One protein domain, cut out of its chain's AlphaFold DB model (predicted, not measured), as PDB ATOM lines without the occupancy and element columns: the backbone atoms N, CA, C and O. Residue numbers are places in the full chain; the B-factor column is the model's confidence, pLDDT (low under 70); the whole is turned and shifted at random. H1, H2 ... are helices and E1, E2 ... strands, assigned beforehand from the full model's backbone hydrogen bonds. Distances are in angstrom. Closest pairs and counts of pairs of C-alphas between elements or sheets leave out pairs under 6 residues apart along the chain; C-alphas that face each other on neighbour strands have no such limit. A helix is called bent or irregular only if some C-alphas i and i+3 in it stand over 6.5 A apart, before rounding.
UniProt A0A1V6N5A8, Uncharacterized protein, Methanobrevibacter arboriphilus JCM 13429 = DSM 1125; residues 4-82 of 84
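AT A GLANCE: This is residues 4 to 82 of the 84 residues of an uncharacterized protein of Methanobrevibacter arboriphilus JCM 13429 = DSM 1125 (UniProt A0A1V6N5A8). A twisted wall of five antiparallel strands has one helix, H1, across one face and no named helix on the other. The long hairpin of E2 and E3 is sharply bent, and its far end, near residues 45 to 48, folds toward the side of H1. The printed part has 79 residues, in the order H1, E1, E2, E3, E4, E5, and the sheet keeps the strand order E1 to E5, a meander, each strand the antiparallel neighbour of the one before. It is mixed, helices and strands, in two layers, and compact, with a radius of gyration of the C-alphas of 12.3 A and spans of 36 by 31 by 23 A.

IN THESE COORDINATES: H1, residues 4 to 19, begins at C-alpha 4 (129.371, 117.303, 202.783) and is 22.4 A long. E1 is residues 25 to 28, 10.1 A. E2, residues 32 to 45, 22.1 A, bends by 118 degrees at residue 39. E3, residues 48 to 58, 22.0 A, bends by 98 degrees at residue 53. E4 is residues 61 to 66, 16.6 A. E5, residues 69 to 75, 17.4 A, ends at C-alpha 75 (135.556, 121.793, 187.990).

HOW THE PARTS SIT: H1 is on the sheet at a height of 9.6 A, over E2 and E3, and runs across the strands, at 84 degrees to E2 on the local plane. Its closest C-alphas to E2 are those of Phe 10 and Tyr 35, 7.5 A apart. Every O i to N i+4 pair in H1 is within hydrogen-bond range. Within that range are also N 25 and O 36 of the hairpin E1 and E2, 2.8 A, N 43 and O 50 of E2 and E3, 2.9 A, N 56 and O 63 of E3 and E4, 2.9 A, and N 64 and O 72 of E4 and E5, 3.0 A. The edge strands E1 and E5 are apart.

THE WHOLE: The two C-alphas farthest apart, those of Gly 21 and Phe 77, are 36.3 A from each other. The printed part has no cut, and the links between its named elements are tight. Its mean pLDDT is 79.1; residue 46 and residues 71 to 82 are under 70.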
ATOM      1  N   LYS A   4     129.295 117.619 201.350       74.94
ATOM      2  CA  LYS A   4     129.371 117.303 202.783       74.94
ATOM      3  C   LYS A   4     130.334 116.161 203.096       74.94
ATOM      4  O   LYS A   4     131.039 116.238 204.100       74.94
ATOM      5  N   ASP A   5     130.390 115.135 202.254       74.38
ATOM      6  CA  ASP A   5     131.288 113.996 202.450       74.38
ATOM      7  C   ASP A   5     132.746 114.424 202.262       74.38
ATOM      8  O   ASP A   5     133.587 114.109 203.103       74.38
ATOM      9  N   LEU A   6     133.022 115.226 201.224       74.00
ATOM     10  CA  LEU A   6     134.328 115.859 201.009       74.00
ATOM     11  C   LEU A   6     134.769 116.638 202.253       74.00
ATOM     12  O   LEU A   6     135.853 116.405 202.781       74.00
ATOM     13  N   ILE A   7     133.907 117.519 202.764       77.50
ATOM     14  CA  ILE A   7     134.200 118.316 203.962       77.50
ATOM     15  C   ILE A   7     134.506 117.411 205.162       77.50
ATOM     16  O   ILE A   7     135.443 117.683 205.910       77.50
ATOM     17  N   ASN A   8     133.745 116.332 205.350       80.94
ATOM     18  CA  ASN A   8     133.957 115.401 206.456       80.94
ATOM     19  C   ASN A   8     135.294 114.653 206.348       80.94
ATOM     20  O   ASN A   8     135.954 114.459 207.368       80.94
ATOM     21  N   ILE A   9     135.721 114.272 205.137       80.62
ATOM     22  CA  ILE A   9     137.043 113.672 204.900       80.62
ATOM     23  C   ILE A   9     138.142 114.643 205.341       80.62
ATOM     24  O   ILE A   9     139.006 114.265 206.128       80.62
ATOM     25  N   PHE A  10     138.089 115.905 204.907       79.25
ATOM     26  CA  PHE A  10     139.143 116.872 205.238       79.25
ATOM     27  C   PHE A  10     139.137 117.297 206.709       79.25
ATOM     28  O   PHE A  10     140.206 117.468 207.283       79.25
ATOM     29  N   LYS A  11     137.970 117.355 207.362       82.62
ATOM     30  CA  LYS A  11     137.889 117.521 208.826       82.62
ATOM     31  C   LYS A  11     138.509 116.356 209.592       82.62
ATOM     32  O   LYS A  11     139.050 116.545 210.676       82.62
ATOM     33  N   LYS A  12     138.424 115.140 209.052       85.50
ATOM     34  CA  LYS A  12     139.079 113.981 209.658       85.50
ATOM     35  C   LYS A  12     140.600 114.089 209.543       85.50
ATOM     36  O   LYS A  12     141.279 113.885 210.538       85.50
ATOM     37  N   ILE A  13     141.110 114.469 208.369       81.56
ATOM     38  CA  ILE A  13     142.546 114.717 208.162       81.56
ATOM     39  C   ILE A  13     143.035 115.822 209.111       81.56
ATOM     40  O   ILE A  13     144.053 115.646 209.772       81.56
ATOM     41  N   GLU A  14     142.281 116.918 209.241       83.94
ATOM     42  CA  GLU A  14     142.561 117.985 210.209       83.94
ATOM     43  C   GLU A  14     142.666 117.448 211.645       83.94
ATOM     44  O   GLU A  14     143.642 117.732 212.338       83.94
ATOM     45  N   SER A  15     141.685 116.651 212.089       86.38
ATOM     46  CA  SER A  15     141.690 116.047 213.427       86.38
ATOM     47  C   SER A  15     142.914 115.158 213.643       86.38
ATOM     48  O   SER A  15     143.577 115.278 214.669       86.38
ATOM     49  N   ASP A  16     143.245 114.311 212.665       87.31
ATOM     50  CA  ASP A  16     144.409 113.427 212.738       87.31
ATOM     51  C   ASP A  16     145.716 114.243 212.818       87.31
ATOM     52  O   ASP A  16     146.650 113.874 213.531       87.31
ATOM     53  N   GLU A  17     145.816 115.374 212.117       84.62
ATOM     54  CA  GLU A  17     146.980 116.262 212.195       84.62
ATOM     55  C   GLU A  17     147.106 116.955 213.556       84.62
ATOM     56  O   GLU A  17     148.210 117.011 214.108       84.62
ATOM     57  N   LEU A  18     145.993 117.435 214.115       89.06
ATOM     58  CA  LEU A  18     145.951 118.017 215.458       89.06
ATOM     59  C   LEU A  18     146.376 116.993 216.519       89.06
ATOM     60  O   LEU A  18     147.202 117.312 217.376       89.06
ATOM     61  N   ASP A  19     145.891 115.754 216.421       92.25
ATOM     62  CA  ASP A  19     146.264 114.653 217.320       92.25
ATOM     63  C   ASP A  19     147.763 114.307 217.226       92.25
ATOM     64  O   ASP A  19     148.380 113.877 218.203       92.25
ATOM     65  N   ASN A  20     148.383 114.564 216.071       89.56
ATOM     66  CA  ASN A  20     149.823 114.424 215.843       89.56
ATOM     67  C   ASN A  20     150.642 115.677 216.221       89.56
ATOM     68  O   ASN A  20     151.850 115.723 215.965       89.56
ATOM     69  N   GLY A  21     150.018 116.694 216.824       91.75
ATOM     70  CA  GLY A  21     150.679 117.915 217.291       91.75
ATOM     71  C   GLY A  21     150.997 118.942 216.199       91.75
ATOM     72  O   GLY A  21     151.795 119.851 216.442       91.75
ATOM     73  N   LEU A  22     150.401 118.805 215.014       92.50
ATOM     74  CA  LEU A  22     150.493 119.785 213.929       92.50
ATOM     75  C   LEU A  22     149.425 120.872 214.091       92.50
ATOM     76  O   LEU A  22     148.521 120.755 214.921       92.50
ATOM     77  N   LYS A  23     149.528 121.946 213.301       91.06
ATOM     78  CA  LYS A  23     148.591 123.077 213.349       91.06
ATOM     79  C   LYS A  23     147.963 123.346 211.980       91.06
ATOM     80  O   LYS A  23     148.257 124.380 211.371       91.06
ATOM     81  N   PRO A  24     147.105 122.443 211.473       90.69
ATOM     82  CA  PRO A  24     146.293 122.763 210.312       90.69
ATOM     83  C   PRO A  24     145.387 123.969 210.571       90.69
ATOM     84  O   PRO A  24     145.071 124.320 211.709       90.69
ATOM     85  N   VAL A  25     144.946 124.591 209.486       90.56
ATOM     86  CA  VAL A  25     144.040 125.732 209.480       90.56
ATOM     87  C   VAL A  25     142.826 125.382 208.629       90.56
ATOM     88  O   VAL A  25     142.939 125.191 207.418       90.56
ATOM     89  N   PHE A  26     141.653 125.348 209.256       88.12
ATOM     90  CA  PHE A  26     140.367 125.226 208.580       88.12
ATOM     91  C   PHE A  26     139.606 126.553 208.656       88.12
ATOM     92  O   PHE A  26     139.325 127.073 209.737       88.12
ATOM     93  N   LEU A  27     139.263 127.113 207.497       89.81
ATOM     94  CA  LEU A  27     138.504 128.353 207.366       89.81
ATOM     95  C   LEU A  27     137.219 128.081 206.594       89.81
ATOM     96  O   LEU A  27     137.254 127.573 205.476       89.81
ATOM     97  N   GLN A  28     136.085 128.475 207.170       84.75
ATOM     98  CA  GLN A  28     134.781 128.385 206.523       84.75
ATOM     99  C   GLN A  28     134.181 129.783 206.358       84.75
ATOM    100  O   GLN A  28     133.806 130.436 207.332       84.75
ATOM    101  N   ASN A  29     134.064 130.214 205.105       85.62
ATOM    102  CA  ASN A  29     133.336 131.407 204.691       85.62
ATOM    103  C   ASN A  29     131.949 131.011 204.153       85.62
ATOM    104  O   ASN A  29     131.629 129.830 204.031       85.62
ATOM    105  N   LYS A  30     131.100 131.996 203.823       84.06
ATOM    106  CA  LYS A  30     129.721 131.741 203.356       84.06
ATOM    107  C   LYS A  30     129.636 130.754 202.182       84.06
ATOM    108  O   LYS A  30     128.740 129.919 202.188       84.06
ATOM    109  N   ASN A  31     130.560 130.856 201.223       83.12
ATOM    110  CA  ASN A  31     130.521 130.104 199.961       83.12
ATOM    111  C   ASN A  31     131.838 129.369 199.655       83.12
ATOM    112  O   ASN A  31     132.000 128.848 198.557       83.12
ATOM    113  N   ASP A  32     132.794 129.384 200.585       86.31
ATOM    114  CA  ASP A  32     134.132 128.835 200.371       86.31
ATOM    115  C   ASP A  32     134.654 128.191 201.655       86.31
ATOM    116  O   ASP A  32     134.436 128.704 202.758       86.31
ATOM    117  N   ILE A  33     135.337 127.066 201.497       88.88
ATOM    118  CA  ILE A  33     136.008 126.338 202.563       88.88
ATOM    119  C   ILE A  33     137.464 126.181 202.160       88.88
ATOM    120  O   ILE A  33     137.759 125.595 201.124       88.88
ATOM    121  N   SER A  34     138.371 126.645 203.012       89.69
ATOM    122  CA  SER A  34     139.807 126.464 202.835       89.69
ATOM    123  C   SER A  34     140.352 125.576 203.940       89.69
ATOM    124  O   SER A  34     140.111 125.824 205.119       89.69
ATOM    125  N   TYR A  35     141.139 124.581 203.556       89.94
ATOM    126  CA  TYR A  35     141.934 123.768 204.465       89.94
ATOM    127  C   TYR A  35     143.410 123.935 204.118       89.94
ATOM    128  O   TYR A  35     143.773 123.895 202.944       89.94
ATOM    129  N   GLN A  36     144.254 124.142 205.121       92.44
ATOM    130  CA  GLN A  36     145.701 124.231 204.978       92.44
ATOM    131  C   GLN A  36     146.368 123.373 206.046       92.44
ATOM    132  O   GLN A  36     146.039 123.456 207.221       92.44
ATOM    133  N   SER A  37     147.321 122.565 205.624       90.94
ATOM    134  CA  SER A  37     148.067 121.604 206.434       90.94
ATOM    135  C   SER A  37     149.538 122.004 206.481       90.94
ATOM    136  O   SER A  37     150.047 122.636 205.555       90.94
ATOM    137  N   GLU A  38     150.239 121.643 207.557       86.81
ATOM    138  CA  GLU A  38     151.690 121.877 207.646       86.81
ATOM    139  C   GLU A  38     152.485 120.911 206.758       86.81
ATOM    140  O   GLU A  38     153.615 121.203 206.364       86.81
ATOM    141  N   LYS A  39     151.910 119.743 206.457       87.62
ATOM    142  CA  LYS A  39     152.543 118.699 205.652       87.62
ATOM    143  C   LYS A  39     151.873 118.574 204.295       87.62
ATOM    144  O   LYS A  39     150.696 118.859 204.131       87.62
ATOM    145  N   ILE A  40     152.636 118.092 203.321       89.00
ATOM    146  CA  ILE A  40     152.083 117.696 202.029       89.00
ATOM    147  C   ILE A  40     151.355 116.363 202.200       89.00
ATOM    148  O   ILE A  40     151.941 115.370 202.638       89.00
ATOM    149  N   HIS A  41     150.091 116.356 201.803       85.12
ATOM    150  CA  HIS A  41     149.243 115.185 201.664       85.12
ATOM    151  C   HIS A  41     149.165 114.754 200.204       85.12
ATOM    152  O   HIS A  41     149.452 115.520 199.280       85.12
ATOM    153  N   PHE A  42     148.759 113.506 199.998       83.38
ATOM    154  CA  PHE A  42     148.602 112.923 198.673       83.38
ATOM    155  C   PHE A  42     147.192 112.373 198.526       83.38
ATOM    156  O   PHE A  42     146.714 111.637 199.389       83.38
ATOM    157  N   ILE A  43     146.544 112.700 197.413       78.50
ATOM    158  CA  ILE A  43     145.265 112.118 197.013       78.50
ATOM    159  C   ILE A  43     145.424 111.436 195.659       78.50
ATOM    160  O   ILE A  43     146.175 111.894 194.793       78.50
ATOM    161  N   PHE A  44     144.738 110.313 195.486       74.25
ATOM    162  CA  PHE A  44     144.801 109.506 194.275       74.25
ATOM    163  C   PHE A  44     143.458 109.603 193.560       74.25
ATOM    164  O   PHE A  44     142.435 109.222 194.113       74.25
ATOM    165  N   ILE A  45     143.456 110.119 192.331       72.44
ATOM    166  CA  ILE A  45     142.248 110.302 191.519       72.44
ATOM    167  C   ILE A  45     142.538 109.769 190.120       72.44
ATOM    168  O   ILE A  45     143.442 110.257 189.452       72.44
ATOM    169  N   ASN A  46     141.785 108.771 189.650       67.44
ATOM    170  CA  ASN A  46     141.878 108.263 188.271       67.44
ATOM    171  C   ASN A  46     143.319 107.960 187.798       67.44
ATOM    172  O   ASN A  46     143.699 108.285 186.675       67.44
ATOM    173  N   LYS A  47     144.117 107.300 188.654       73.81
ATOM    174  CA  LYS A  47     145.548 106.971 188.437       73.81
ATOM    175  C   LYS A  47     146.503 108.175 188.421       73.81
ATOM    176  O   LYS A  47     147.679 108.006 188.115       73.81
ATOM    177  N   VAL A  48     146.023 109.363 188.772       70.88
ATOM    178  CA  VAL A  48     146.831 110.561 189.007       70.88
ATOM    179  C   VAL A  48     147.025 110.729 190.510       70.88
ATOM    180  O   VAL A  48     146.071 110.631 191.280       70.88
ATOM    181  N   THR A  49     148.262 110.987 190.928       78.38
ATOM    182  CA  THR A  49     148.570 111.402 192.299       78.38
ATOM    183  C   THR A  49     148.666 112.917 192.337       78.38
ATOM    184  O   THR A  49     149.468 113.503 191.610       78.38
ATOM    185  N   LEU A  50     147.867 113.545 193.191       80.69
ATOM    186  CA  LEU A  50     147.948 114.972 193.473       80.69
ATOM    187  C   LEU A  50     148.570 115.160 194.852       80.69
ATOM    188  O   LEU A  50     148.073 114.621 195.841       80.69
ATOM    189  N   ALA A  51     149.659 115.918 194.900       86.31
ATOM    190  CA  ALA A  51     150.254 116.403 196.134       86.31
ATOM    191  C   ALA A  51     149.658 117.774 196.466       86.31
ATOM    192  O   ALA A  51     149.525 118.616 195.576       86.31
ATOM    193  N   PHE A  52     149.290 117.994 197.724       88.25
ATOM    194  CA  PHE A  52     148.732 119.264 198.178       88.25
ATOM    195  C   PHE A  52     149.007 119.469 199.666       88.25
ATOM    196  O   PHE A  52     149.021 118.512 200.432       88.25
ATOM    197  N   ASN A  53     149.190 120.710 200.093       90.19
ATOM    198  CA  ASN A  53     149.113 121.092 201.506       90.19
ATOM    199  C   ASN A  53     148.012 122.133 201.753       90.19
ATOM    200  O   ASN A  53     147.764 122.498 202.900       90.19
ATOM    201  N   LYS A  54     147.319 122.584 200.702       90.94
ATOM    202  CA  LYS A  54     146.155 123.458 200.806       90.94
ATOM    203  C   LYS A  54     145.076 123.061 199.804       90.94
ATOM    204  O   LYS A  54     145.354 122.640 198.682       90.94
ATOM    205  N   LEU A  55     143.829 123.184 200.235       88.44
ATOM    206  CA  LEU A  55     142.623 122.841 199.498       88.44
ATOM    207  C   LEU A  55     141.621 123.987 199.611       88.44
ATOM    208  O   LEU A  55     141.436 124.522 200.701       88.44
ATOM    209  N   GLN A  56     140.941 124.319 198.516       89.31
ATOM    210  CA  GLN A  56     139.780 125.210 198.532       89.31
ATOM    211  C   GLN A  56     138.577 124.559 197.857       89.31
ATOM    212  O   GLN A  56     138.718 123.933 196.803       89.31
ATOM    213  N   ILE A  57     137.408 124.716 198.472       85.94
ATOM    214  CA  ILE A  57     136.128 124.183 198.007       85.94
ATOM    215  C   ILE A  57     135.144 125.342 197.892       85.94
ATOM    216  O   ILE A  57     134.719 125.885 198.910       85.94
ATOM    217  N   ASP A  58     134.729 125.656 196.668       85.06
ATOM    218  CA  ASP A  58     133.609 126.565 196.406       85.06
ATOM    219  C   ASP A  58     132.440 125.830 195.738       85.06
ATOM    220  O   ASP A  58     132.481 124.612 195.564       85.06
ATOM    221  N   GLU A  59     131.375 126.558 195.395       78.44
ATOM    222  CA  GLU A  59     130.133 125.998 194.840       78.44
ATOM    223  C   GLU A  59     130.346 125.048 193.649       78.44
ATOM    224  O   GLU A  59     129.530 124.150 193.456       78.44
ATOM    225  N   ASN A  60     131.417 125.213 192.863       76.31
ATOM    226  CA  ASN A  60     131.624 124.434 191.636       76.31
ATOM    227  C   ASN A  60     133.019 123.802 191.512       76.31
ATOM    228  O   ASN A  60     133.267 123.042 190.571       76.31
ATOM    229  N   ASN A  61     133.957 124.133 192.404       78.62
ATOM    230  CA  ASN A  61     135.362 123.791 192.215       78.62
ATOM    231  C   ASN A  61     135.999 123.206 193.467       78.62
ATOM    232  O   ASN A  61     135.792 123.677 194.586       78.62
ATOM    233  N   LEU A  62     136.887 122.250 193.214       81.69
ATOM    234  CA  LEU A  62     137.880 121.771 194.159       81.69
ATOM    235  C   LEU A  62     139.259 122.169 193.636       81.69
ATOM    236  O   LEU A  62     139.654 121.775 192.533       81.69
ATOM    237  N   ARG A  63     139.981 122.983 194.404       86.06
ATOM    238  CA  ARG A  63     141.312 123.478 194.038       86.06
ATOM    239  C   ARG A  63     142.351 122.950 195.010       86.06
ATOM    240  O   ARG A  63     142.188 123.097 196.218       86.06
ATOM    241  N   PHE A  64     143.416 122.375 194.468       86.44
ATOM    242  CA  PHE A  64     144.543 121.838 195.222       86.44
ATOM    243  C   PHE A  64     145.769 122.728 195.022       86.44
ATOM    244  O   PHE A  64     146.083 123.129 193.896       86.44
ATOM    245  N   TYR A  65     146.471 122.999 196.114       89.12
ATOM    246  CA  TYR A  65     147.627 123.882 196.162       89.12
ATOM    247  C   TYR A  65     148.799 123.198 196.860       89.12
ATOM    248  O   TYR A  65     148.608 122.431 197.811       89.12
ATOM    249  N   ILE A  66     150.004 123.526 196.403       87.69
ATOM    250  CA  ILE A  66     151.236 123.362 197.170       87.69
ATOM    251  C   ILE A  66     151.686 124.775 197.527       87.69
ATOM    252  O   ILE A  66     151.958 125.592 196.651       87.69
ATOM    253  N   ASP A  67     151.695 125.059 198.819       82.94
ATOM    254  CA  ASP A  67     151.839 126.387 199.392       82.94
ATOM    255  C   ASP A  67     150.792 127.352 198.806       82.94
ATOM    256  O   ASP A  67     149.586 127.156 198.990       82.94
ATOM    257  N   ASP A  68     151.238 128.377 198.082       80.06
ATOM    258  CA  ASP A  68     150.371 129.357 197.424       80.06
ATOM    259  C   ASP A  68     150.227 129.121 195.911       80.06
ATOM    260  O   ASP A  68     149.498 129.849 195.233       80.06
ATOM    261  N   GLU A  69     150.868 128.082 195.367       78.31
ATOM    262  CA  GLU A  69     150.788 127.743 193.950       78.31
ATOM    263  C   GLU A  69     149.643 126.762 193.685       78.31
ATOM    264  O   GLU A  69     149.556 125.679 194.270       78.31
ATOM    265  N   ALA A  70     148.740 127.144 192.779       72.44
ATOM    266  CA  ALA A  70     147.671 126.262 192.328       72.44
ATOM    267  C   ALA A  70     148.261 125.160 191.443       72.44
ATOM    268  O   ALA A  70     148.759 125.430 190.351       72.44
ATOM    269  N   VAL A  71     148.167 123.914 191.900       67.44
ATOM    270  CA  VAL A  71     148.695 122.749 191.174       67.44
ATOM    271  C   VAL A  71     147.617 122.127 190.289       67.44
ATOM    272  O   VAL A  71     147.918 121.565 189.238       67.44
ATOM    273  N   SER A  72     146.346 122.247 190.682       64.25
ATOM    274  CA  SER A  72     145.213 121.773 189.887       64.25
ATOM    275  C   SER A  72     143.900 122.426 190.324       64.25
ATOM    276  O   SER A  72     143.656 122.626 191.516       64.25
ATOM    277  N   ALA A  73     143.033 122.714 189.355       58.28
ATOM    278  CA  ALA A  73     141.644 123.093 189.581       58.28
ATOM    279  C   ALA A  73     140.750 122.094 188.845       58.28
ATOM    280  O   ALA A  73     140.819 121.977 187.621       58.28
ATOM    281  N   ILE A  74     139.919 121.371 189.594       62.75
ATOM    282  CA  ILE A  74     138.955 120.431 189.032       62.75
ATOM    283  C   ILE A  74     137.575 121.070 189.177       62.75
ATOM    284  O   ILE A  74     137.083 121.260 190.291       62.75
ATOM    285  N   ALA A  75     136.966 121.426 188.043       51.50
ATOM    286  CA  ALA A  75     135.556 121.793 187.990       51.50
ATOM    287  C   ALA A  75     134.740 120.512 188.177       51.50
ATOM    288  O   ALA A  75     134.833 119.594 187.358       51.50
ATOM    289  N   ILE A  76     133.981 120.419 189.267       51.22
ATOM    290  CA  ILE A  76     133.237 119.201 189.566       51.22
ATOM    291  C   ILE A  76     131.817 119.353 189.033       51.22
ATOM    292  O   ILE A  76     130.933 119.837 189.731       51.22
ATOM    293  N   PHE A  77     131.583 118.920 187.794       42.47
ATOM    294  CA  PHE A  77     130.216 118.836 187.263       42.47
ATOM    295  C   PHE A  77     129.453 117.600 187.770       42.47
ATOM    296  O   PHE A  77     128.234 117.583 187.671       42.47
ATOM    297  N   ASN A  78     130.138 116.600 188.347       40.00
ATOM    298  CA  ASN A  78     129.535 115.460 189.046       40.00
ATOM    299  C   ASN A  78     130.567 114.783 189.965       40.00
ATOM    300  O   ASN A  78     131.511 114.148 189.503       40.00
ATOM    301  N   ILE A  79     130.378 114.877 191.283       44.41
ATOM    302  CA  ILE A  79     131.287 114.282 192.280       44.41
ATOM    303  C   ILE A  79     131.247 112.727 192.239       44.41
ATOM    304  O   ILE A  79     132.067 112.057 192.858       44.41
ATOM    305  N   GLU A  80     130.309 112.104 191.518       45.97
ATOM    306  CA  GLU A  80     130.287 110.640 191.315       45.97
ATOM    307  C   GLU A  80     131.504 110.101 190.538       45.97
ATOM    308  O   GLU A  80     131.813 108.919 190.654       45.97
ATOM    309  N   GLU A  81     132.239 110.947 189.809       44.09
ATOM    310  CA  GLU A  81     133.432 110.532 189.051       44.09
ATOM    311  C   GLU A  81     134.743 110.589 189.856       44.09
ATOM    312  O   GLU A  81     135.781 110.110 189.390       44.09
ATOM    313  N   ILE A  82     134.714 111.138 191.076       47.28
ATOM    314  CA  ILE A  82     135.850 111.086 192.002       47.28
ATOM    315  C   ILE A  82     135.665 109.850 192.892       47.28
ATOM    316  O   ILE A  82     135.134 109.937 193.997       47.28
TER     317      ILE A  82